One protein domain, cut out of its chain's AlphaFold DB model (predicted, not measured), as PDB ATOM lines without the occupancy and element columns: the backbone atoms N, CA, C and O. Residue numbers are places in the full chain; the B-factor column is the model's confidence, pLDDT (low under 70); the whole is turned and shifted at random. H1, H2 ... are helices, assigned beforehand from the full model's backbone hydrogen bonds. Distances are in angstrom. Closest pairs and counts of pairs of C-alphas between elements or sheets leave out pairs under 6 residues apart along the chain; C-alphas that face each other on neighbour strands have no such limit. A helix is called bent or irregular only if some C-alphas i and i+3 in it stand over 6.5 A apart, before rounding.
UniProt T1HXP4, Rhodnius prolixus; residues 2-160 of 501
ATOM      1  N   VAL A   2     213.559 166.446 224.053       94.38
ATOM      2  CA  VAL A   2     213.318 167.536 223.086       94.38
ATOM      3  C   VAL A   2     213.215 168.907 223.759       94.38
ATOM      4  O   VAL A   2     213.977 169.803 223.417       94.38
ATOM      5  N   LEU A   3     212.360 169.050 224.778       95.69
ATOM      6  CA  LEU A   3     212.196 170.315 225.508       95.69
ATOM      7  C   LEU A   3     213.496 170.791 226.176       95.69
ATOM      8  O   LEU A   3     213.811 171.973 226.133       95.69
ATOM      9  N   THR A   4     214.292 169.876 226.736       96.00
ATOM     10  CA  THR A   4     215.598 170.197 227.333       96.00
ATOM     11  C   THR A   4     216.586 170.668 226.269       96.00
ATOM     12  O   THR A   4     217.261 171.673 226.467       96.00
ATOM     13  N   SER A   5     216.633 169.997 225.115       96.50
ATOM     14  CA  SER A   5     217.488 170.387 223.990       96.50
ATOM     15  C   SER A   5     217.115 171.760 223.425       96.50
ATOM     16  O   SER A   5     218.000 172.577 223.186       96.50
ATOM     17  N   ILE A   6     215.816 172.037 223.261       97.00
ATOM     18  CA  ILE A   6     215.309 173.347 222.821       97.00
ATOM     19  C   ILE A   6     215.684 174.425 223.838       97.00
ATOM     20  O   ILE A   6     216.188 175.477 223.455       97.00
ATOM     21  N   LEU A   7     215.489 174.159 225.131       97.19
ATOM     22  CA  LEU A   7     215.818 175.108 226.190       97.19
ATOM     23  C   LEU A   7     217.318 175.440 226.209       97.19
ATOM     24  O   LEU A   7     217.685 176.614 226.226       97.19
ATOM     25  N   ILE A   8     218.179 174.419 226.137       96.94
ATOM     26  CA  ILE A   8     219.636 174.591 226.041       96.94
ATOM     27  C   ILE A   8     220.001 175.409 224.798       96.94
ATOM     28  O   ILE A   8     220.807 176.330 224.900       96.94
ATOM     29  N   TYR A   9     219.400 175.116 223.641       96.62
ATOM     30  CA  TYR A   9     219.642 175.857 222.403       96.62
ATOM     31  C   TYR A   9     219.247 177.336 222.524       96.62
ATOM     32  O   TYR A   9     220.056 178.213 222.217       96.62
ATOM     33  N   LEU A  10     218.038 177.627 223.018       96.69
ATOM     34  CA  LEU A  10     217.547 178.997 223.199       96.69
ATOM     35  C   LEU A  10     218.457 179.801 224.132       96.69
ATOM     36  O   LEU A  10     218.784 180.954 223.840       96.69
ATOM     37  N   VAL A  11     218.891 179.187 225.234       96.19
ATOM     38  CA  VAL A  11     219.793 179.799 226.215       96.19
ATOM     39  C   VAL A  11     221.179 180.013 225.612       96.19
ATOM     40  O   VAL A  11     221.714 181.114 225.717       96.19
ATOM     41  N   ALA A  12     221.746 179.014 224.929       95.19
ATOM     42  CA  ALA A  12     223.058 179.122 224.292       95.19
ATOM     43  C   ALA A  12     223.084 180.213 223.209       95.19
ATOM     44  O   ALA A  12     224.023 181.008 223.159       95.19
ATOM     45  N   ALA A  13     222.029 180.315 222.394       94.75
ATOM     46  CA  ALA A  13     221.876 181.387 221.412       94.75
ATOM     47  C   ALA A  13     221.788 182.769 222.084       94.75
ATOM     48  O   ALA A  13     222.395 183.735 221.620       94.75
ATOM     49  N   CYS A  14     221.074 182.863 223.213       93.94
ATOM     50  CA  CYS A  14     221.013 184.085 224.009       93.94
ATOM     51  C   CYS A  14     222.377 184.471 224.576       93.94
ATOM     52  O   CYS A  14     222.732 185.648 224.504       93.94
ATOM     53  N   MET A  15     223.120 183.512 225.132       92.25
ATOM     54  CA  MET A  15     224.473 183.723 225.652       92.25
ATOM     55  C   MET A  15     225.389 184.261 224.555       92.25
ATOM     56  O   MET A  15     225.884 185.372 224.693       92.25
ATOM     57  N   ALA A  16     225.489 183.560 223.421       92.00
ATOM     58  CA  ALA A  16     226.341 183.968 222.304       92.00
ATOM     59  C   ALA A  16     226.023 185.389 221.807       92.00
ATOM     60  O   ALA A  16     226.925 186.206 221.623       92.00
ATOM     61  N   ARG A  17     224.732 185.712 221.641       91.50
ATOM     62  CA  ARG A  17     224.304 187.044 221.197       91.50
ATOM     63  C   ARG A  17     224.607 188.129 222.231       91.50
ATOM     64  O   ARG A  17     225.067 189.202 221.856       91.50
ATOM     65  N   SER A  18     224.333 187.885 223.514       91.12
ATOM     66  CA  SER A  18     224.642 188.874 224.552       91.12
ATOM     67  C   SER A  18     226.124 189.088 224.714       91.12
ATOM     68  O   SER A  18     226.521 190.237 224.808       91.12
ATOM     69  N   ASP A  19     226.927 188.028 224.737       89.31
ATOM     70  CA  ASP A  19     228.367 188.153 224.943       89.31
ATOM     71  C   ASP A  19     228.992 189.010 223.833       89.31
ATOM     72  O   ASP A  19     229.800 189.894 224.115       89.31
ATOM     73  N   GLN A  20     228.534 188.846 222.585       91.06
ATOM     74  CA  GLN A  20     228.948 189.699 221.469       91.06
ATOM     75  C   GLN A  20     228.542 191.168 221.664       91.06
ATOM     76  O   GLN A  20     229.357 192.061 221.437       91.06
ATOM     77  N   ILE A  21     227.299 191.436 222.073       91.69
ATOM     78  CA  ILE A  21     226.812 192.814 222.253       91.69
ATOM     79  C   ILE A  21     227.477 193.479 223.464       91.69
ATOM     80  O   ILE A  21     227.838 194.649 223.386       91.69
ATOM     81  N   ILE A  22     227.682 192.746 224.560       90.19
ATOM     82  CA  ILE A  22     228.373 193.232 225.760       90.19
ATOM     83  C   ILE A  22     229.809 193.605 225.405       90.19
ATOM     84  O   ILE A  22     230.246 194.702 225.735       90.19
ATOM     85  N   TYR A  23     230.511 192.742 224.666       90.69
ATOM     86  CA  TYR A  23     231.858 193.036 224.189       90.69
ATOM     87  C   TYR A  23     231.898 194.306 223.324       90.69
ATOM     88  O   TYR A  23     232.773 195.154 223.499       90.69
ATOM     89  N   GLN A  24     230.930 194.475 222.417       92.56
ATOM     90  CA  GLN A  24     230.815 195.683 221.596       92.56
ATOM     91  C   GLN A  24     230.499 196.936 222.431       92.56
ATOM     92  O   GLN A  24     231.099 197.980 222.183       92.56
ATOM     93  N   ASP A  25     229.602 196.855 223.421       91.50
ATOM     94  CA  ASP A  25     229.281 197.976 224.322       91.50
ATOM     95  C   ASP A  25     230.504 198.377 225.158       91.50
ATOM     96  O   ASP A  25     230.828 199.563 225.243       91.50
ATOM     97  N   GLU A  26     231.229 197.406 225.719       90.88
ATOM     98  CA  GLU A  26     232.458 197.648 226.481       90.88
ATOM     99  C   GLU A  26     233.537 198.305 225.612       90.88
ATOM    100  O   GLU A  26     234.082 199.343 225.997       90.88
ATOM    101  N   PHE A  27     233.775 197.776 224.408       93.06
ATOM    102  CA  PHE A  27     234.736 198.342 223.460       93.06
ATOM    103  C   PHE A  27     234.379 199.781 223.061       93.06
ATOM    104  O   PHE A  27     235.238 200.665 223.064       93.06
ATOM    105  N   LEU A  28     233.109 200.053 222.743       93.62
ATOM    106  CA  LEU A  28     232.663 201.394 222.354       93.62
ATOM    107  C   LEU A  28     232.760 202.395 223.511       93.62
ATOM    108  O   LEU A  28     233.117 203.551 223.283       93.62
ATOM    109  N   ARG A  29     232.487 201.969 224.749       90.94
ATOM    110  CA  ARG A  29     232.669 202.810 225.945       90.94
ATOM    111  C   ARG A  29     234.133 203.112 226.220       90.94
ATOM    112  O   ARG A  29     234.460 204.248 226.551       90.94
ATOM    113  N   GLU A  30     235.012 202.127 226.075       92.75
ATOM    114  CA  GLU A  30     236.448 202.335 226.244       92.75
ATOM    115  C   GLU A  30     236.982 203.324 225.202       92.75
ATOM    116  O   GLU A  30     237.675 204.279 225.555       92.75
ATOM    117  N   ARG A  31     236.572 203.179 223.935       92.75
ATOM    118  CA  ARG A  31     236.902 204.135 222.865       92.75
ATOM    119  C   ARG A  31     236.328 205.525 223.119       92.75
ATOM    120  O   ARG A  31     237.023 206.510 222.892       92.75
ATOM    121  N   TYR A  32     235.105 205.624 223.635       92.44
ATOM    122  CA  TYR A  32     234.514 206.902 224.034       92.44
ATOM    123  C   TYR A  32     235.334 207.597 225.132       92.44
ATOM    124  O   TYR A  32     235.634 208.783 225.009       92.44
ATOM    125  N   ASN A  33     235.734 206.859 226.173       91.62
ATOM    126  CA  ASN A  33     236.480 207.402 227.311       91.62
ATOM    127  C   ASN A  33     237.925 207.789 226.953       91.62
ATOM    128  O   ASN A  33     238.450 208.738 227.523       91.62
ATOM    129  N   THR A  34     238.556 207.070 226.020       93.81
ATOM    130  CA  THR A  34     239.953 207.297 225.592       93.81
ATOM    131  C   THR A  34     240.108 208.326 224.474       93.81
ATOM    132  O   THR A  34     241.221 208.759 224.203       93.81
ATOM    133  N   SER A  35     239.023 208.714 223.797       92.31
ATOM    134  CA  SER A  35     239.093 209.682 222.696       92.31
ATOM    135  C   SER A  35     239.086 211.118 223.210       92.31
ATOM    136  O   SER A  35     238.198 211.479 223.981       92.31
ATOM    137  N   ASP A  36     239.986 211.964 222.711       88.62
ATOM    138  CA  ASP A  36     240.024 213.400 223.043       88.62
ATOM    139  C   ASP A  36     239.156 214.254 222.101       88.62
ATOM    140  O   ASP A  36     238.667 215.321 222.466       88.62
ATOM    141  N   ASN A  37     238.896 213.760 220.887       93.75
ATOM    142  CA  ASN A  37     238.104 214.457 219.878       93.75
ATOM    143  C   ASN A  37     236.590 214.297 220.117       93.75
ATOM    144  O   ASN A  37     236.048 213.187 220.139       93.75
ATOM    145  N   ILE A  38     235.877 215.425 220.203       90.56
ATOM    146  CA  ILE A  38     234.420 215.476 220.409       90.56
ATOM    147  C   ILE A  38     233.666 214.770 219.271       90.56
ATOM    148  O   ILE A  38     232.684 214.071 219.530       90.56
ATOM    149  N   LYS A  39     234.128 214.895 218.016       92.88
ATOM    150  CA  LYS A  39     233.480 214.234 216.867       92.88
ATOM    151  C   LYS A  39     233.495 212.711 217.016       92.88
ATOM    152  O   LYS A  39     232.478 212.061 216.766       92.88
ATOM    153  N   ASP A  40     234.612 212.158 217.485       91.88
ATOM    154  CA  ASP A  40     234.770 210.718 217.697       91.88
ATOM    155  C   ASP A  40     233.956 210.237 218.902       91.88
ATOM    156  O   ASP A  40     233.265 209.221 218.804       91.88
ATOM    157  N   ARG A  41     233.900 211.016 219.992       92.56
ATOM    158  CA  ARG A  41     233.005 210.734 221.130       92.56
ATOM    159  C   ARG A  41     231.537 210.658 220.708       92.56
ATOM    160  O   ARG A  41     230.849 209.694 221.048       92.56
ATOM    161  N   VAL A  42     231.056 211.621 219.919       93.69
ATOM    162  CA  VAL A  42     229.674 211.605 219.407       93.69
ATOM    163  C   VAL A  42     229.441 210.393 218.502       93.69
ATOM    164  O   VAL A  42     228.398 209.743 218.607       93.69
ATOM    165  N   LYS A  43     230.410 210.043 217.648       94.38
ATOM    166  CA  LYS A  43     230.339 208.852 216.791       94.38
ATOM    167  C   LYS A  43     230.230 207.566 217.616       94.38
ATOM    168  O   LYS A  43     229.318 206.779 217.367       94.38
ATOM    169  N   PHE A  44     231.097 207.359 218.609       94.44
ATOM    170  CA  PHE A  44     231.055 206.169 219.466       94.44
ATOM    171  C   PHE A  44     229.770 206.093 220.290       94.44
ATOM    172  O   PHE A  44     229.189 205.016 220.408       94.44
ATOM    173  N   HIS A  45     229.267 207.227 220.780       93.00
ATOM    174  CA  HIS A  45     227.980 207.276 221.470       93.00
ATOM    175  C   HIS A  45     226.813 206.868 220.553       93.00
ATOM    176  O   HIS A  45     225.972 206.063 220.949       93.00
ATOM    177  N   ARG A  46     226.780 207.354 219.303       94.50
ATOM    178  CA  ARG A  46     225.765 206.947 218.311       94.50
ATOM    179  C   ARG A  46     225.851 205.458 217.977       94.50
ATOM    180  O   ARG A  46     224.824 204.790 217.946       94.50
ATOM    181  N   LEU A  47     227.063 204.935 217.774       94.94
ATOM    182  CA  LEU A  47     227.275 203.502 217.534       94.94
ATOM    183  C   LEU A  47     226.803 202.661 218.722       94.94
ATOM    184  O   LEU A  47     226.157 201.637 218.531       94.94
ATOM    185  N   ARG A  48     227.045 203.123 219.949       93.12
ATOM    186  CA  ARG A  48     226.578 202.447 221.158       93.12
ATOM    187  C   ARG A  48     225.051 202.412 221.248       93.12
ATOM    188  O   ARG A  48     224.490 201.361 221.526       93.12
ATOM    189  N   LEU A  49     224.380 203.528 220.962       91.94
ATOM    190  CA  LEU A  49     222.913 203.579 220.921       91.94
ATOM    191  C   LEU A  49     222.308 202.706 219.809       91.94
ATOM    192  O   LEU A  49     221.150 202.317 219.914       91.94
ATOM    193  N   SER A  50     223.076 202.389 218.761       93.44
ATOM    194  CA  SER A  50     222.635 201.490 217.686       93.44
ATOM    195  C   SER A  50     222.696 200.000 218.051       93.44
ATOM    196  O   SER A  50     222.179 199.171 217.301       93.44
ATOM    197  N   LEU A  51     223.312 199.641 219.186       92.38
ATOM    198  CA  LEU A  51     223.389 198.249 219.621       92.38
ATOM    199  C   LEU A  51     221.993 197.704 219.974       92.38
ATOM    200  O   LEU A  51     221.212 198.374 220.650       92.38
ATOM    201  N   PRO A  52     221.664 196.470 219.552       91.38
ATOM    202  CA  PRO A  52     220.360 195.888 219.824       91.38
ATOM    203  C   PRO A  52     220.200 195.521 221.303       91.38
ATOM    204  O   PRO A  52     221.119 195.015 221.949       91.38
ATOM    205  N   TRP A  53     218.980 195.679 221.816       85.12
ATOM    206  CA  TRP A  53     218.617 195.241 223.161       85.12
ATOM    207  C   TRP A  53     218.776 193.726 223.320       85.12
ATOM    208  O   TRP A  53     218.281 192.946 222.504       85.12
ATOM    209  N   HIS A  54     219.432 193.296 224.402       88.31
ATOM    210  CA  HIS A  54     219.713 191.876 224.637       88.31
ATOM    211  C   HIS A  54     219.106 191.299 225.921       88.31
ATOM    212  O   HIS A  54     218.960 190.080 226.017       88.31
ATOM    213  N   THR A  55     218.760 192.129 226.913       86.75
ATOM    214  CA  THR A  55     218.483 191.701 228.302       86.75
ATOM    215  C   THR A  55     217.359 190.673 228.400       86.75
ATOM    216  O   THR A  55     217.553 189.632 229.023       86.75
ATOM    217  N   PHE A  56     216.247 190.892 227.696       90.25
ATOM    218  CA  PHE A  56     215.073 190.007 227.706       90.25
ATOM    219  C   PHE A  56     214.968 189.104 226.466       90.25
ATOM    220  O   PHE A  56     213.901 188.570 226.169       90.25
ATOM    221  N   SER A  57     216.070 188.924 225.727       90.88
ATOM    222  CA  SER A  57     216.099 188.071 224.533       90.88
ATOM    223  C   SER A  57     215.550 186.675 224.838       90.88
ATOM    224  O   SER A  57     216.039 186.001 225.746       90.88
ATOM    225  N   ASN A  58     214.556 186.250 224.052       93.44
ATOM    226  CA  ASN A  58     213.888 184.946 224.130       93.44
ATOM    227  C   ASN A  58     213.273 184.591 225.500       93.44
ATOM    228  O   ASN A  58     213.057 183.412 225.769       93.44
ATOM    229  N   VAL A  59     212.930 185.565 226.353       95.56
ATOM    230  CA  VAL A  59     212.303 185.278 227.660       95.56
ATOM    231  C   VAL A  59     210.996 184.484 227.530       95.56
ATOM    232  O   VAL A  59     210.809 183.495 228.233       95.56
ATOM    233  N   LEU A  60     210.131 184.855 226.579       95.50
ATOM    234  CA  LEU A  60     208.841 184.203 226.348       95.50
ATOM    235  C   LEU A  60     208.976 182.727 225.926       95.50
ATOM    236  O   LEU A  60     208.378 181.879 226.591       95.50
ATOM    237  N   PRO A  61     209.749 182.361 224.880       96.56
ATOM    238  CA  PRO A  61     209.904 180.956 224.506       96.56
ATOM    239  C   PRO A  61     210.634 180.136 225.580       96.56
ATOM    240  O   PRO A  61     210.268 178.983 225.792       96.56
ATOM    241  N   ILE A  62     211.603 180.710 226.309       97.00
ATOM    242  CA  ILE A  62     212.269 180.022 227.430       97.00
ATOM    243  C   ILE A  62     211.250 179.720 228.539       97.00
ATOM    244  O   ILE A  62     211.131 178.566 228.943       97.00
ATOM    245  N   ALA A  63     210.461 180.711 228.968       97.06
ATOM    246  CA  ALA A  63     209.407 180.524 229.969       97.06
ATOM    247  C   ALA A  63     208.353 179.503 229.512       97.06
ATOM    248  O   ALA A  63     207.981 178.612 230.274       97.06
ATOM    249  N   THR A  64     207.934 179.573 228.246       96.38
ATOM    250  CA  THR A  64     206.961 178.644 227.650       96.38
ATOM    251  C   THR A  64     207.468 177.204 227.686       96.38
ATOM    252  O   THR A  64     206.763 176.317 228.159       96.38
ATOM    253  N   VAL A  65     208.707 176.959 227.245       97.19
ATOM    254  CA  VAL A  65     209.319 175.621 227.264       97.19
ATOM    255  C   VAL A  65     209.489 175.112 228.696       97.19
ATOM    256  O   VAL A  65     209.261 173.927 228.943       97.19
ATOM    257  N   THR A  66     209.845 175.983 229.648       96.56
ATOM    258  CA  THR A  66     209.931 175.608 231.064       96.56
ATOM    259  C   THR A  66     208.581 175.157 231.613       96.56
ATOM    260  O   THR A  66     208.505 174.081 232.204       96.56
ATOM    261  N   VAL A  67     207.515 175.925 231.379       95.75
ATOM    262  CA  VAL A  67     206.167 175.579 231.851       95.75
ATOM    263  C   VAL A  67     205.658 174.300 231.180       95.75
ATOM    264  O   VAL A  67     205.248 173.378 231.881       95.75
ATOM    265  N   LEU A  68     205.768 174.189 229.850       95.25
ATOM    266  CA  LEU A  68     205.386 172.978 229.108       95.25
ATOM    267  C   LEU A  68     206.117 171.734 229.622       95.25
ATOM    268  O   LEU A  68     205.514 170.674 229.790       95.25
ATOM    269  N   GLY A  69     207.417 171.857 229.888       94.62
ATOM    270  CA  GLY A  69     208.215 170.758 230.414       94.62
ATOM    271  C   GLY A  69     207.780 170.332 231.810       94.62
ATOM    272  O   GLY A  69     207.656 169.133 232.049       94.62
ATOM    273  N   THR A  70     207.484 171.279 232.701       92.81
ATOM    274  CA  THR A  70     207.014 170.987 234.064       92.81
ATOM    275  C   THR A  70     205.629 170.335 234.086       92.81
ATOM    276  O   THR A  70     205.414 169.437 234.896       92.81
ATOM    277  N   PHE A  71     204.716 170.737 233.194       92.19
ATOM    278  CA  PHE A  71     203.393 170.106 233.061       92.19
ATOM    279  C   PHE A  71     203.471 168.702 232.474       92.19
ATOM    280  O   PHE A  71     202.803 167.801 232.968       92.19
ATOM    281  N   ASN A  72     204.339 168.489 231.481       89.50
ATOM    282  CA  ASN A  72     204.593 167.146 230.964       89.50
ATOM    283  C   ASN A  72     205.206 166.249 232.053       89.50
ATOM    284  O   ASN A  72     204.803 165.101 232.237       89.50
ATOM    285  N   ARG A  73     206.191 166.771 232.799       87.31
ATOM    286  CA  ARG A  73     206.781 166.053 233.926       87.31
ATOM    287  C   ARG A  73     207.448 166.988 234.939       87.31
ATOM    288  O   ARG A  73     208.418 167.652 234.582       87.31
ATOM    289  N   PRO A  74     207.076 166.957 236.232       87.88
ATOM    290  CA  PRO A  74     207.674 167.864 237.221       87.88
ATOM    291  C   PRO A  74     209.184 167.695 237.426       87.88
ATOM    292  O   PRO A  74     209.873 168.662 237.748       87.88
ATOM    293  N   THR A  75     209.738 166.510 237.152       88.75
ATOM    294  CA  THR A  75     211.196 166.285 237.156       88.75
ATOM    295  C   THR A  75     211.941 167.127 236.113       88.75
ATOM    296  O   THR A  75     213.146 167.337 236.244       88.75
ATOM    297  N   PHE A  76     211.244 167.674 235.109       94.06
ATOM    298  CA  PHE A  76     211.809 168.617 234.146       94.06
ATOM    299  C   PHE A  76     212.379 169.874 234.810       94.06
ATOM    300  O   PHE A  76     213.324 170.447 234.276       94.06
ATOM    301  N   LEU A  77     211.893 170.273 235.991       93.56
ATOM    302  CA  LEU A  77     212.457 171.403 236.736       93.56
ATOM    303  C   LEU A  77     213.953 171.219 237.022       93.56
ATOM    304  O   LEU A  77     214.717 172.174 236.889       93.56
ATOM    305  N   ALA A  78     214.393 169.990 237.313       94.62
ATOM    306  CA  ALA A  78     215.809 169.685 237.507       94.62
ATOM    307  C   ALA A  78     216.629 169.938 236.229       94.62
ATOM    308  O   ALA A  78     217.755 170.421 236.304       94.62
ATOM    309  N   TYR A  79     216.046 169.670 235.055       95.81
ATOM    310  CA  TYR A  79     216.650 169.919 233.742       95.81
ATOM    311  C   TYR A  79     216.561 171.372 233.283       95.81
ATOM    312  O   TYR A  79     217.430 171.832 232.547       95.81
ATOM    313  N   ALA A  80     215.514 172.089 233.687       96.44
ATOM    314  CA  ALA A  80     215.323 173.492 233.353       96.44
ATOM    315  C   ALA A  80     216.209 174.415 234.194       96.44
ATOM    316  O   ALA A  80     216.616 175.470 233.710       96.44
ATOM    317  N   PHE A  81     216.530 174.006 235.425       96.00
ATOM    318  CA  PHE A  81     217.289 174.820 236.364       96.00
ATOM    319  C   PHE A  81     218.640 175.299 235.801       96.00
ATOM    320  O   PHE A  81     218.844 176.514 235.787       96.00
ATOM    321  N   PRO A  82     219.541 174.443 235.268       95.56
ATOM    322  CA  PRO A  82     220.836 174.919 234.785       95.56
ATOM    323  C   PRO A  82     220.722 175.879 233.586       95.56
ATOM    324  O   PRO A  82     221.274 176.976 233.666       95.56
ATOM    325  N   PRO A  83     219.971 175.576 232.505       96.25
ATOM    326  CA  PRO A  83     219.814 176.519 231.398       96.25
ATOM    327  C   PRO A  83     219.165 177.849 231.800       96.25
ATOM    328  O   PRO A  83     219.642 178.910 231.396       96.25
ATOM    329  N   VAL A  84     218.115 177.827 232.629       96.31
ATOM    330  CA  VAL A  84     217.471 179.064 233.102       96.31
ATOM    331  C   VAL A  84     218.442 179.872 233.964       96.31
ATOM    332  O   VAL A  84     218.580 181.074 233.749       96.31
ATOM    333  N   PHE A  85     219.194 179.223 234.857       95.06
ATOM    334  CA  PHE A  85     220.226 179.883 235.660       95.06
ATOM    335  C   PHE A  85     221.285 180.576 234.790       95.06
ATOM    336  O   PHE A  85     221.626 181.730 235.039       95.06
ATOM    337  N   PHE A  86     221.758 179.926 233.723       94.31
ATOM    338  CA  PHE A  86     222.717 180.527 232.789       94.31
ATOM    339  C   PHE A  86     222.124 181.704 232.001       94.31
ATOM    340  O   PHE A  86     222.811 182.703 231.783       94.31
ATOM    341  N   TRP A  87     220.847 181.643 231.612       95.00
ATOM    342  CA  TRP A  87     220.172 182.773 230.960       95.00
ATOM    343  C   TRP A  87     220.033 183.985 231.890       95.00
ATOM    344  O   TRP A  87     220.275 185.125 231.474       95.00
ATOM    345  N   LEU A  88     219.710 183.740 233.160       93.06
ATOM    346  CA  LEU A  88     219.656 184.775 234.188       93.06
ATOM    347  C   LEU A  88     221.048 185.365 234.443       93.06
ATOM    348  O   LEU A  88     221.197 186.587 234.453       93.06
ATOM    349  N   HIS A  89     222.071 184.509 234.556       89.38
ATOM    350  CA  HIS A  89     223.455 184.897 234.845       89.38
ATOM    351  C   HIS A  89     224.195 185.538 233.650       89.38
ATOM    352  O   HIS A  89     225.277 186.105 233.787       89.38
ATOM    353  N   ARG A  90     223.646 185.467 232.440       88.12
ATOM    354  CA  ARG A  90     224.284 185.976 231.217       88.12
ATOM    355  C   ARG A  90     224.746 187.436 231.345       88.12
ATOM    356  O   ARG A  90     223.926 188.334 231.548       88.12
ATOM    357  N   GLY A  91     226.043 187.668 231.166       76.88
ATOM    358  CA  GLY A  91     226.664 188.991 231.254       76.88
ATOM    359  C   GLY A  91     227.021 189.475 232.666       76.88
ATOM    360  O   GLY A  91     227.730 190.476 232.777       76.88
ATOM    361  N   LEU A  92     226.609 188.772 233.734       75.31
ATOM    362  CA  LEU A  92     227.068 189.056 235.102       75.31
ATOM    363  C   LEU A  92     228.580 188.816 235.190       75.31
ATOM    364  O   LEU A  92     229.063 187.739 234.829       75.31
ATOM    365  N   GLY A  93     229.315 189.833 235.641       65.94
ATOM    366  CA  GLY A  93     230.783 189.865 235.661       65.94
ATOM    367  C   GLY A  93     231.411 190.805 234.623       65.94
ATOM    368  O   GLY A  93     232.613 191.045 234.687       65.94
ATOM    369  N   SER A  94     230.616 191.361 233.703       72.88
ATOM    370  CA  SER A  94     231.000 192.561 232.943       72.88
ATOM    371  C   SER A  94     231.010 193.789 233.859       72.88
ATOM    372  O   SER A  94     230.381 193.780 234.922       72.88
ATOM    373  N   ARG A  95     231.683 194.877 233.460       63.84
ATOM    374  CA  ARG A  95     231.760 196.096 234.298       63.84
ATOM    375  C   ARG A  95     230.404 196.776 234.526       63.84
ATOM    376  O   ARG A  95     230.309 197.652 235.381       63.84
ATOM    377  N   PHE A  96     229.375 196.409 233.759       66.56
ATOM    378  CA  PHE A  96     228.144 197.193 233.643       66.56
ATOM    379  C   PHE A  96     226.849 196.414 233.895       66.56
ATOM    380  O   PHE A  96     225.833 197.050 234.165       66.56
ATOM    381  N   ILE A  97     226.857 195.079 233.829       77.50
ATOM    382  CA  ILE A  97     225.674 194.262 234.136       77.50
ATOM    383  C   ILE A  97     225.756 193.815 235.592       77.50
ATOM    384  O   ILE A  97     226.626 193.027 235.970       77.50
ATOM    385  N   GLY A  98     224.830 194.327 236.398       80.00
ATOM    386  CA  GLY A  98     224.765 194.072 237.834       80.00
ATOM    387  C   GLY A  98     223.664 193.093 238.236       80.00
ATOM    388  O   GLY A  98     222.938 192.535 237.413       80.00
ATOM    389  N   LEU A  99     223.488 192.933 239.550       84.88
ATOM    390  CA  LEU A  99     222.423 192.109 240.140       84.88
ATOM    391  C   LEU A  99     221.008 192.629 239.826       84.88
ATOM    392  O   LEU A  99     220.051 191.861 239.846       84.88
ATOM    393  N   ASN A 100     220.862 193.915 239.495       86.81
ATOM    394  CA  ASN A 100     219.563 194.470 239.120       86.81
ATOM    395  C   ASN A 100     219.031 193.860 237.811       86.81
ATOM    396  O   ASN A 100     217.865 193.483 237.736       86.81
ATOM    397  N   ASP A 101     219.892 193.680 236.802       87.44
ATOM    398  CA  ASP A 101     219.514 193.011 235.551       87.44
ATOM    399  C   ASP A 101     219.081 191.564 235.792       87.44
ATOM    400  O   ASP A 101     218.132 191.089 235.171       87.44
ATOM    401  N   PHE A 102     219.749 190.867 236.715       89.75
ATOM    402  CA  PHE A 102     219.371 189.518 237.128       89.75
ATOM    403  C   PHE A 102     217.959 189.492 237.729       89.75
ATOM    404  O   PHE A 102     217.116 188.712 237.283       89.75
ATOM    405  N   ASN A 103     217.668 190.390 238.674       91.81
ATOM    406  CA  ASN A 103     216.349 190.489 239.304       91.81
ATOM    407  C   ASN A 103     215.251 190.860 238.294       91.81
ATOM    408  O   ASN A 103     214.185 190.247 238.285       91.81
ATOM    409  N   MET A 104     215.519 191.802 237.385       92.12
ATOM    410  CA  MET A 104     214.565 192.173 236.334       92.12
ATOM    411  C   MET A 104     214.280 191.009 235.381       92.12
ATOM    412  O   MET A 104     213.132 190.803 234.985       92.12
ATOM    413  N   ARG A 105     215.293 190.208 235.032       93.69
ATOM    414  CA  ARG A 105     215.110 188.993 234.219       93.69
ATOM    415  C   ARG A 105     214.308 187.924 234.952       93.69
ATOM    416  O   ARG A 105     213.474 187.288 234.316       93.69
ATOM    417  N   MET A 106     214.519 187.757 236.259       94.06
ATOM    418  CA  MET A 106     213.703 186.869 237.097       94.06
ATOM    419  C   MET A 106     212.229 187.275 237.064       94.06
ATOM    420  O   MET A 106     211.367 186.443 236.790       94.06
ATOM    421  N   ILE A 107     211.937 188.561 237.277       95.25
ATOM    422  CA  ILE A 107     210.566 189.085 237.235       95.25
ATOM    423  C   ILE A 107     209.962 188.879 235.842       95.25
ATOM    424  O   ILE A 107     208.862 188.345 235.725       95.25
ATOM    425  N   ALA A 108     210.692 189.232 234.779       95.31
ATOM    426  CA  ALA A 108     210.229 189.048 233.405       95.31
ATOM    427  C   ALA A 108     209.941 187.574 233.078       95.31
ATOM    428  O   ALA A 108     208.936 187.275 232.435       95.31
ATOM    429  N   PHE A 109     210.785 186.653 233.549       96.44
ATOM    430  CA  PHE A 109     210.579 185.215 233.395       96.44
ATOM    431  C   PHE A 109     209.297 184.743 234.096       96.44
ATOM    432  O   PHE A 109     208.501 184.033 233.484       96.44
ATOM    433  N   CYS A 110     209.058 185.187 235.335       95.38
ATOM    434  CA  CYS A 110     207.830 184.883 236.073       95.38
ATOM    435  C   CYS A 110     206.584 185.446 235.378       95.38
ATOM    436  O   CYS A 110     205.595 184.742 235.231       95.38
ATOM    437  N   VAL A 111     206.623 186.689 234.896       96.31
ATOM    438  CA  VAL A 111     205.479 187.288 234.188       96.31
ATOM    439  C   VAL A 111     205.195 186.549 232.878       96.31
ATOM    440  O   VAL A 111     204.039 186.276 232.566       96.31
ATOM    441  N   CYS A 112     206.234 186.161 232.131       96.19
ATOM    442  CA  CYS A 112     206.075 185.430 230.872       96.19
ATOM    443  C   CYS A 112     205.601 183.979 231.054       96.19
ATOM    444  O   CYS A 112     205.098 183.394 230.096       96.19
ATOM    445  N   SER A 113     205.757 183.382 232.240       95.88
ATOM    446  CA  SER A 113     205.302 182.013 232.506       95.88
ATOM    447  C   SER A 113     203.806 181.936 232.838       95.88
ATOM    448  O   SER A 113     203.176 180.921 232.537       95.88
ATOM    449  N   LEU A 114     203.213 183.010 233.381       94.50
ATOM    450  CA  LEU A 114     201.808 183.047 233.812       94.50
ATOM    451  C   LEU A 114     200.790 182.715 232.704       94.50
ATOM    452  O   LEU A 114     199.912 181.894 232.965       94.50
ATOM    453  N   PRO A 115     200.866 183.269 231.475       94.56
ATOM    454  CA  PRO A 115     199.870 182.967 230.445       94.56
ATOM    455  C   PRO A 115     199.860 181.485 230.063       94.56
ATOM    456  O   PRO A 115     198.802 180.871 229.959       94.56
ATOM    457  N   VAL A 116     201.045 180.890 229.908       94.62
ATOM    458  CA  VAL A 116     201.195 179.473 229.545       94.62
ATOM    459  C   VAL A 116     200.723 178.578 230.686       94.62
ATOM    460  O   VAL A 116     200.034 177.591 230.443       94.62
ATOM    461  N   LEU A 117     201.040 178.949 231.930       93.12
ATOM    462  CA  LEU A 117     200.579 178.258 233.131       93.12
ATOM    463  C   LEU A 117     199.047 178.182 233.169       93.12
ATOM    464  O   LEU A 117     198.492 177.103 233.351       93.12
ATOM    465  N   LEU A 118     198.373 179.314 232.953       91.00
ATOM    466  CA  LEU A 118     196.911 179.388 232.952       91.00
ATOM    467  C   LEU A 118     196.295 178.545 231.832       91.00
ATOM    468  O   LEU A 118     195.349 177.800 232.083       91.00
ATOM    469  N   VAL A 119     196.850 178.613 230.617       91.69
ATOM    470  CA  VAL A 119     196.373 177.813 229.480       91.69
ATOM    471  C   VAL A 119     196.482 176.317 229.775       91.69
ATOM    472  O   VAL A 119     195.514 175.592 229.565       91.69
ATOM    473  N   LEU A 120     197.618 175.847 230.300       92.06
ATOM    474  CA  LEU A 120     197.806 174.420 230.579       92.06
ATOM    475  C   LEU A 120     196.926 173.914 231.719       92.06
ATOM    476  O   LEU A 120     196.393 172.816 231.613       92.06
ATOM    477  N   ILE A 121     196.710 174.716 232.767       89.38
ATOM    478  CA  ILE A 121     195.765 174.357 233.835       89.38
ATOM    479  C   ILE A 121     194.370 174.128 233.244       89.38
ATOM    480  O   ILE A 121     193.731 173.129 233.563       89.38
ATOM    481  N   VAL A 122     193.901 175.010 232.357       86.00
ATOM    482  CA  VAL A 122     192.586 174.852 231.714       86.00
ATOM    483  C   VAL A 122     192.550 173.609 230.822       86.00
ATOM    484  O   VAL A 122     191.612 172.821 230.926       86.00
ATOM    485  N   VAL A 123     193.573 173.407 229.985       87.50
ATOM    486  CA  VAL A 123     193.661 172.244 229.084       87.50
ATOM    487  C   VAL A 123     193.637 170.931 229.866       87.50
ATOM    488  O   VAL A 123     192.837 170.053 229.543       87.50
ATOM    489  N   ASP A 124     194.437 170.811 230.926       86.56
ATOM    490  CA  ASP A 124     194.483 169.604 231.755       86.56
ATOM    491  C   ASP A 124     193.162 169.387 232.506       86.56
ATOM    492  O   ASP A 124     192.678 168.259 232.600       86.56
ATOM    493  N   SER A 125     192.528 170.459 232.993       82.31
ATOM    494  CA  SER A 125     191.235 170.366 233.691       82.31
ATOM    495  C   SER A 125     190.133 169.820 232.782       82.31
ATOM    496  O   SER A 125     189.326 168.992 233.212       82.31
ATOM    497  N   VAL A 126     190.132 170.239 231.510       79.31
ATOM    498  CA  VAL A 126     189.230 169.704 230.479       79.31
ATOM    499  C   VAL A 126     189.596 168.262 230.133       79.31
ATOM    500  O   VAL A 126     188.714 167.405 230.070       79.31
ATOM    501  N   TYR A 127     190.886 167.964 229.957       79.75
ATOM    502  CA  TYR A 127     191.368 166.625 229.611       79.75
ATOM    503  C   TYR A 127     190.996 165.572 230.666       79.75
ATOM    504  O   TYR A 127     190.511 164.493 230.324       79.75
ATOM    505  N   TYR A 128     191.160 165.890 231.952       74.00
ATOM    506  CA  TYR A 128     190.805 164.993 233.055       74.00
ATOM    507  C   TYR A 128     189.304 164.989 233.395       74.00
ATOM    508  O   TYR A 128     188.889 164.282 234.317       74.00
ATOM    509  N   GLY A 129     188.481 165.755 232.668       66.19
ATOM    510  CA  GLY A 129     187.034 165.829 232.882       66.19
ATOM    511  C   GLY A 129     186.634 166.444 234.226       66.19
ATOM    512  O   GLY A 129     185.535 166.174 234.708       66.19
ATOM    513  N   GLN A 130     187.526 167.228 234.844       67.25
ATOM    514  CA  GLN A 130     187.236 168.011 236.052       67.25
ATOM    515  C   GLN A 130     186.491 169.304 235.718       67.25
ATOM    516  O   GLN A 130     185.730 169.795 236.544       67.25
ATOM    517  N   LEU A 131     186.692 169.810 234.499       65.12
ATOM    518  CA  LEU A 131     186.049 171.004 233.976       65.12
ATOM    519  C   LEU A 131     185.346 170.664 232.662       65.12
ATOM    520  O   LEU A 131     185.974 170.196 231.709       65.12
ATOM    521  N   THR A 132     184.039 170.894 232.587       64.62
ATOM    522  CA  THR A 132     183.286 170.698 231.343       64.62
ATOM    523  C   THR A 132     183.199 171.990 230.536       64.62
ATOM    524  O   THR A 132     183.136 173.091 231.081       64.62
ATOM    525  N   VAL A 133     183.132 171.870 229.205       65.44
ATOM    526  CA  VAL A 133     182.959 173.026 228.304       65.44
ATOM    527  C   VAL A 133     181.694 173.822 228.660       65.44
ATOM    528  O   VAL A 133     181.686 175.047 228.577       65.44
ATOM    529  N   GLN A 134     180.648 173.140 229.133       60.75
ATOM    530  CA  GLN A 134     179.407 173.771 229.581       60.75
ATOM    531  C   GLN A 134     179.598 174.580 230.875       60.75
ATOM    532  O   GLN A 134     179.103 175.702 230.948       60.75
ATOM    533  N   GLU A 135     180.351 174.093 231.864       64.06
ATOM    534  CA  GLU A 135     180.656 174.851 233.093       64.06
ATOM    535  C   GLU A 135     181.498 176.106 232.811       64.06
ATOM    536  O   GLU A 135     181.251 177.155 233.410       64.06
ATOM    537  N   ILE A 136     182.422 176.037 231.842       66.25
ATOM    538  CA  ILE A 136     183.196 177.200 231.375       66.25
ATOM    539  C   ILE A 136     182.264 178.267 230.788       66.25
ATOM    540  O   ILE A 136     182.402 179.449 231.106       66.25
ATOM    541  N   MET A 137     181.289 177.859 229.968       62.75
ATOM    542  CA  MET A 137     180.326 178.787 229.364       62.75
ATOM    543  C   MET A 137     179.380 179.424 230.392       62.75
ATOM    544  O   MET A 137     179.026 180.591 230.242       62.75
ATOM    545  N   HIS A 138     179.017 178.701 231.456       67.25
ATOM    546  CA  HIS A 138     178.111 179.190 232.505       67.25
ATOM    547  C   HIS A 138     178.826 179.908 233.672       67.25
ATOM    548  O   HIS A 138     178.163 180.312 234.623       67.25
ATOM    549  N   LYS A 139     180.156 180.098 233.612       61.22
ATOM    550  CA  LYS A 139     180.992 180.816 234.608       61.22
ATOM    551  C   LYS A 139     180.935 180.301 236.059       61.22
ATOM    552  O   LYS A 139     181.446 180.969 236.956       61.22
ATOM    553  N   ASN A 140     180.407 179.106 236.311       59.22
ATOM    554  CA  ASN A 140     180.386 178.491 237.644       59.22
ATOM    555  C   ASN A 140     181.645 177.643 237.872       59.22
ATOM    556  O   ASN A 140     181.571 176.420 237.948       59.22
ATOM    557  N   ILE A 141     182.808 178.294 237.948       60.03
ATOM    558  CA  ILE A 141     184.098 177.613 238.131       60.03
ATOM    559  C   ILE A 141     184.571 177.817 239.569       60.03
ATOM    560  O   ILE A 141     184.795 178.950 239.998       60.03
ATOM    561  N   SER A 142     184.776 176.728 240.310       59.94
ATOM    562  CA  SER A 142     185.425 176.783 241.619       59.94
ATOM    563  C   SER A 142     186.915 176.439 241.502       59.94
ATOM    564  O   SER A 142     187.307 175.332 241.136       59.94
ATOM    565  N   LEU A 143     187.768 177.414 241.838       59.69
ATOM    566  CA  LEU A 143     189.221 177.380 241.608       59.69
ATOM    567  C   LEU A 143     189.943 176.203 242.301       59.69
ATOM    568  O   LEU A 143     190.987 175.759 241.841       59.69
ATOM    569  N   MET A 144     189.395 175.719 243.421       57.31
ATOM    570  CA  MET A 144     189.995 174.682 244.276       57.31
ATOM    571  C   MET A 144     189.530 173.255 243.949       57.31
ATOM    572  O   MET A 144     190.221 172.301 244.300       57.31
ATOM    573  N   ARG A 145     188.352 173.091 243.333       59.31
ATOM    574  CA  ARG A 145     187.748 171.771 243.081       59.31
ATOM    575  C   ARG A 145     187.825 171.371 241.612       59.31
ATOM    576  O   ARG A 145     188.015 170.191 241.331       59.31
ATOM    577  N   ASP A 146     187.701 172.340 240.709       62.72
ATOM    578  CA  ASP A 146     187.471 172.078 239.285       62.72
ATOM    579  C   ASP A 146     188.740 172.288 238.427       62.72
ATOM    580  O   ASP A 146     188.728 172.006 237.230       62.72
ATOM    581  N   LEU A 147     189.848 172.766 239.022       70.56
ATOM    582  CA  LEU A 147     191.123 172.968 238.325       70.56
ATOM    583  C   LEU A 147     192.152 171.873 238.633       70.56
ATOM    584  O   LEU A 147     192.613 171.708 239.766       70.56
ATOM    585  N   ALA A 148     192.603 171.197 237.580       70.81
ATOM    586  CA  ALA A 148     193.698 170.246 237.619       70.81
ATOM    587  C   ALA A 148     195.043 170.983 237.710       70.81
ATOM    588  O   ALA A 148     195.640 171.375 236.709       70.81
ATOM    589  N   MET A 149     195.569 171.152 238.926       80.06
ATOM    590  CA  MET A 149     196.962 171.578 239.117       80.06
ATOM    591  C   MET A 149     197.910 170.379 238.978       80.06
ATOM    592  O   MET A 149     198.410 169.844 239.970       80.06
ATOM    593  N   THR A 150     198.163 169.938 237.746       82.56
ATOM    594  CA  THR A 150     198.893 168.690 237.445       82.56
ATOM    595  C   THR A 150     200.267 168.581 238.120       82.56
ATOM    596  O   THR A 150     200.503 167.569 238.789       82.56
ATOM    597  N   PRO A 151     201.159 169.598 238.079       83.19
ATOM    598  CA  PRO A 151     202.450 169.504 238.764       83.19
ATOM    599  C   PRO A 151     202.319 169.380 240.288       83.19
ATOM    600  O   PRO A 151     203.061 168.627 240.916       83.19
ATOM    601  N   TYR A 152     201.353 170.083 240.885       83.94
ATOM    602  CA  TYR A 152     201.082 170.016 242.321       83.94
ATOM    603  C   TYR A 152     200.525 168.644 242.722       83.94
ATOM    604  O   TYR A 152     201.012 168.032 243.673       83.94
ATOM    605  N   ASN A 153     199.564 168.121 241.957       83.75
ATOM    606  CA  ASN A 153     198.976 166.800 242.181       83.75
ATOM    607  C   ASN A 153     200.024 165.687 242.075       83.75
ATOM    608  O   ASN A 153     200.035 164.769 242.895       83.75
ATOM    609  N   PHE A 154     200.950 165.801 241.119       82.25
ATOM    610  CA  PHE A 154     202.072 164.879 240.988       82.25
ATOM    611  C   PHE A 154     202.989 164.909 242.214       82.25
ATOM    612  O   PHE A 154     203.335 163.852 242.741       82.25
ATOM    613  N   ILE A 155     203.376 166.097 242.694       80.69
ATOM    614  CA  ILE A 155     204.218 166.216 243.896       80.69
ATOM    615  C   ILE A 155     203.487 165.615 245.099       80.69
ATOM    616  O   ILE A 155     204.053 164.778 245.796       80.69
ATOM    617  N   LYS A 156     202.212 165.963 245.300       83.31
ATOM    618  CA  LYS A 156     201.388 165.430 246.394       83.31
ATOM    619  C   LYS A 156     201.315 163.899 246.375       83.31
ATOM    620  O   LYS A 156     201.415 163.281 247.430       83.31
ATOM    621  N   TYR A 157     201.179 163.293 245.196       76.62
ATOM    622  CA  TYR A 157     201.148 161.839 245.036       76.62
ATOM    623  C   TYR A 157     202.491 161.173 245.382       76.62
ATOM    624  O   TYR A 157     202.502 160.154 246.069       76.62
ATOM    625  N   ASN A 158     203.611 161.762 244.942       73.69
ATOM    626  CA  ASN A 158     204.963 161.205 245.100       73.69
ATOM    627  C   ASN A 158     205.637 161.547 246.441       73.69
ATOM    628  O   ASN A 158     206.702 161.024 246.743       73.69
ATOM    629  N   VAL A 159     205.064 162.437 247.251       76.12
ATOM    630  CA  VAL A 159     205.540 162.661 248.628       76.12
ATOM    631  C   VAL A 159     205.086 161.527 249.556       76.12
ATOM    632  O   VAL A 159     205.746 161.256 250.556       76.12
ATOM    633  N   ASN A 160     203.991 160.834 249.228       75.06
ATOM    634  CA  ASN A 160     203.495 159.731 250.042       75.06
ATOM    635  C   ASN A 160     204.312 158.449 249.808       75.06
ATOM    636  O   ASN A 160     204.202 157.816 248.758       75.06
TER     637      ASN A 160
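This is residues 2 to 160 of the 501 residues of a protein of Rhodnius prolixus (UniProt T1HXP4). This is a loose rod in which the long helix H1 folds back with H2 as a hairpin at one end, while the early part of H1 packs with H3 and H4 as an up-and-down bundle, each running against the one before. The bent helix H5 meets the first residues of H3, 59 to 64, with the last residues of its arm H5a, 108 to 112, making a corner there, and its arm H5b continues beside H3 toward the other end of the rod, where H6 and H7 lie. The printed part has 159 residues with seven named helices, H1 to H7 in order, and no named strand, class all helix. The radius of gyration of the C-alphas is 21.9 A and the spans are 71 by 35 by 25 A.

Find C-alpha 2 at (213.318, 167.536, 223.086); from there H1, residues 2 to 34, runs 47.9 A. H2, residues 38 to 49, measures 16.6 A; H3, residues 59 to 72, and H4, residues 76 to 89, each measure 20.0 A. H4 is irregular, but only just: C-alphas 79 and 82 are 6.6 A apart. H5, residues 99 to 127, was assigned as one helix by its hydrogen bonds but is bent, with C-alphas 112 and 115 6.7 A apart; its arms are H5a, residues 99 to 112, 19.9 A, and H5b, residues 115 to 127, 18.4 A. H6, residues 133 to 137, measures 6.4 A, and H7, residues 150 to 159, runs 14.3 A to C-alpha 159 at (205.540, 162.661, 248.628).

Look at H1 residues 4 to 15, which touch H4, closest C-alphas Val 11 and Trp 87 at 5.6 A. H3, the hub, touches H5a at a steep tilt of 57 degrees, closest C-alphas Leu 60 and Cys 112 at 5.4 A. Every O i to N i+4 pair is within hydrogen-bond range in H1, H2, H3, H5a, H5b, H6 and H7; in H4, 8 of 10 are.

The C-alphas of Asp 36 and Gln 134 are farthest apart, at 72.7 A. The printed part has no cut, and the link from H6 to H7 is long. Low confidence, pLDDT under 70, falls at residues 93, 95 to 96 and 129 to 146.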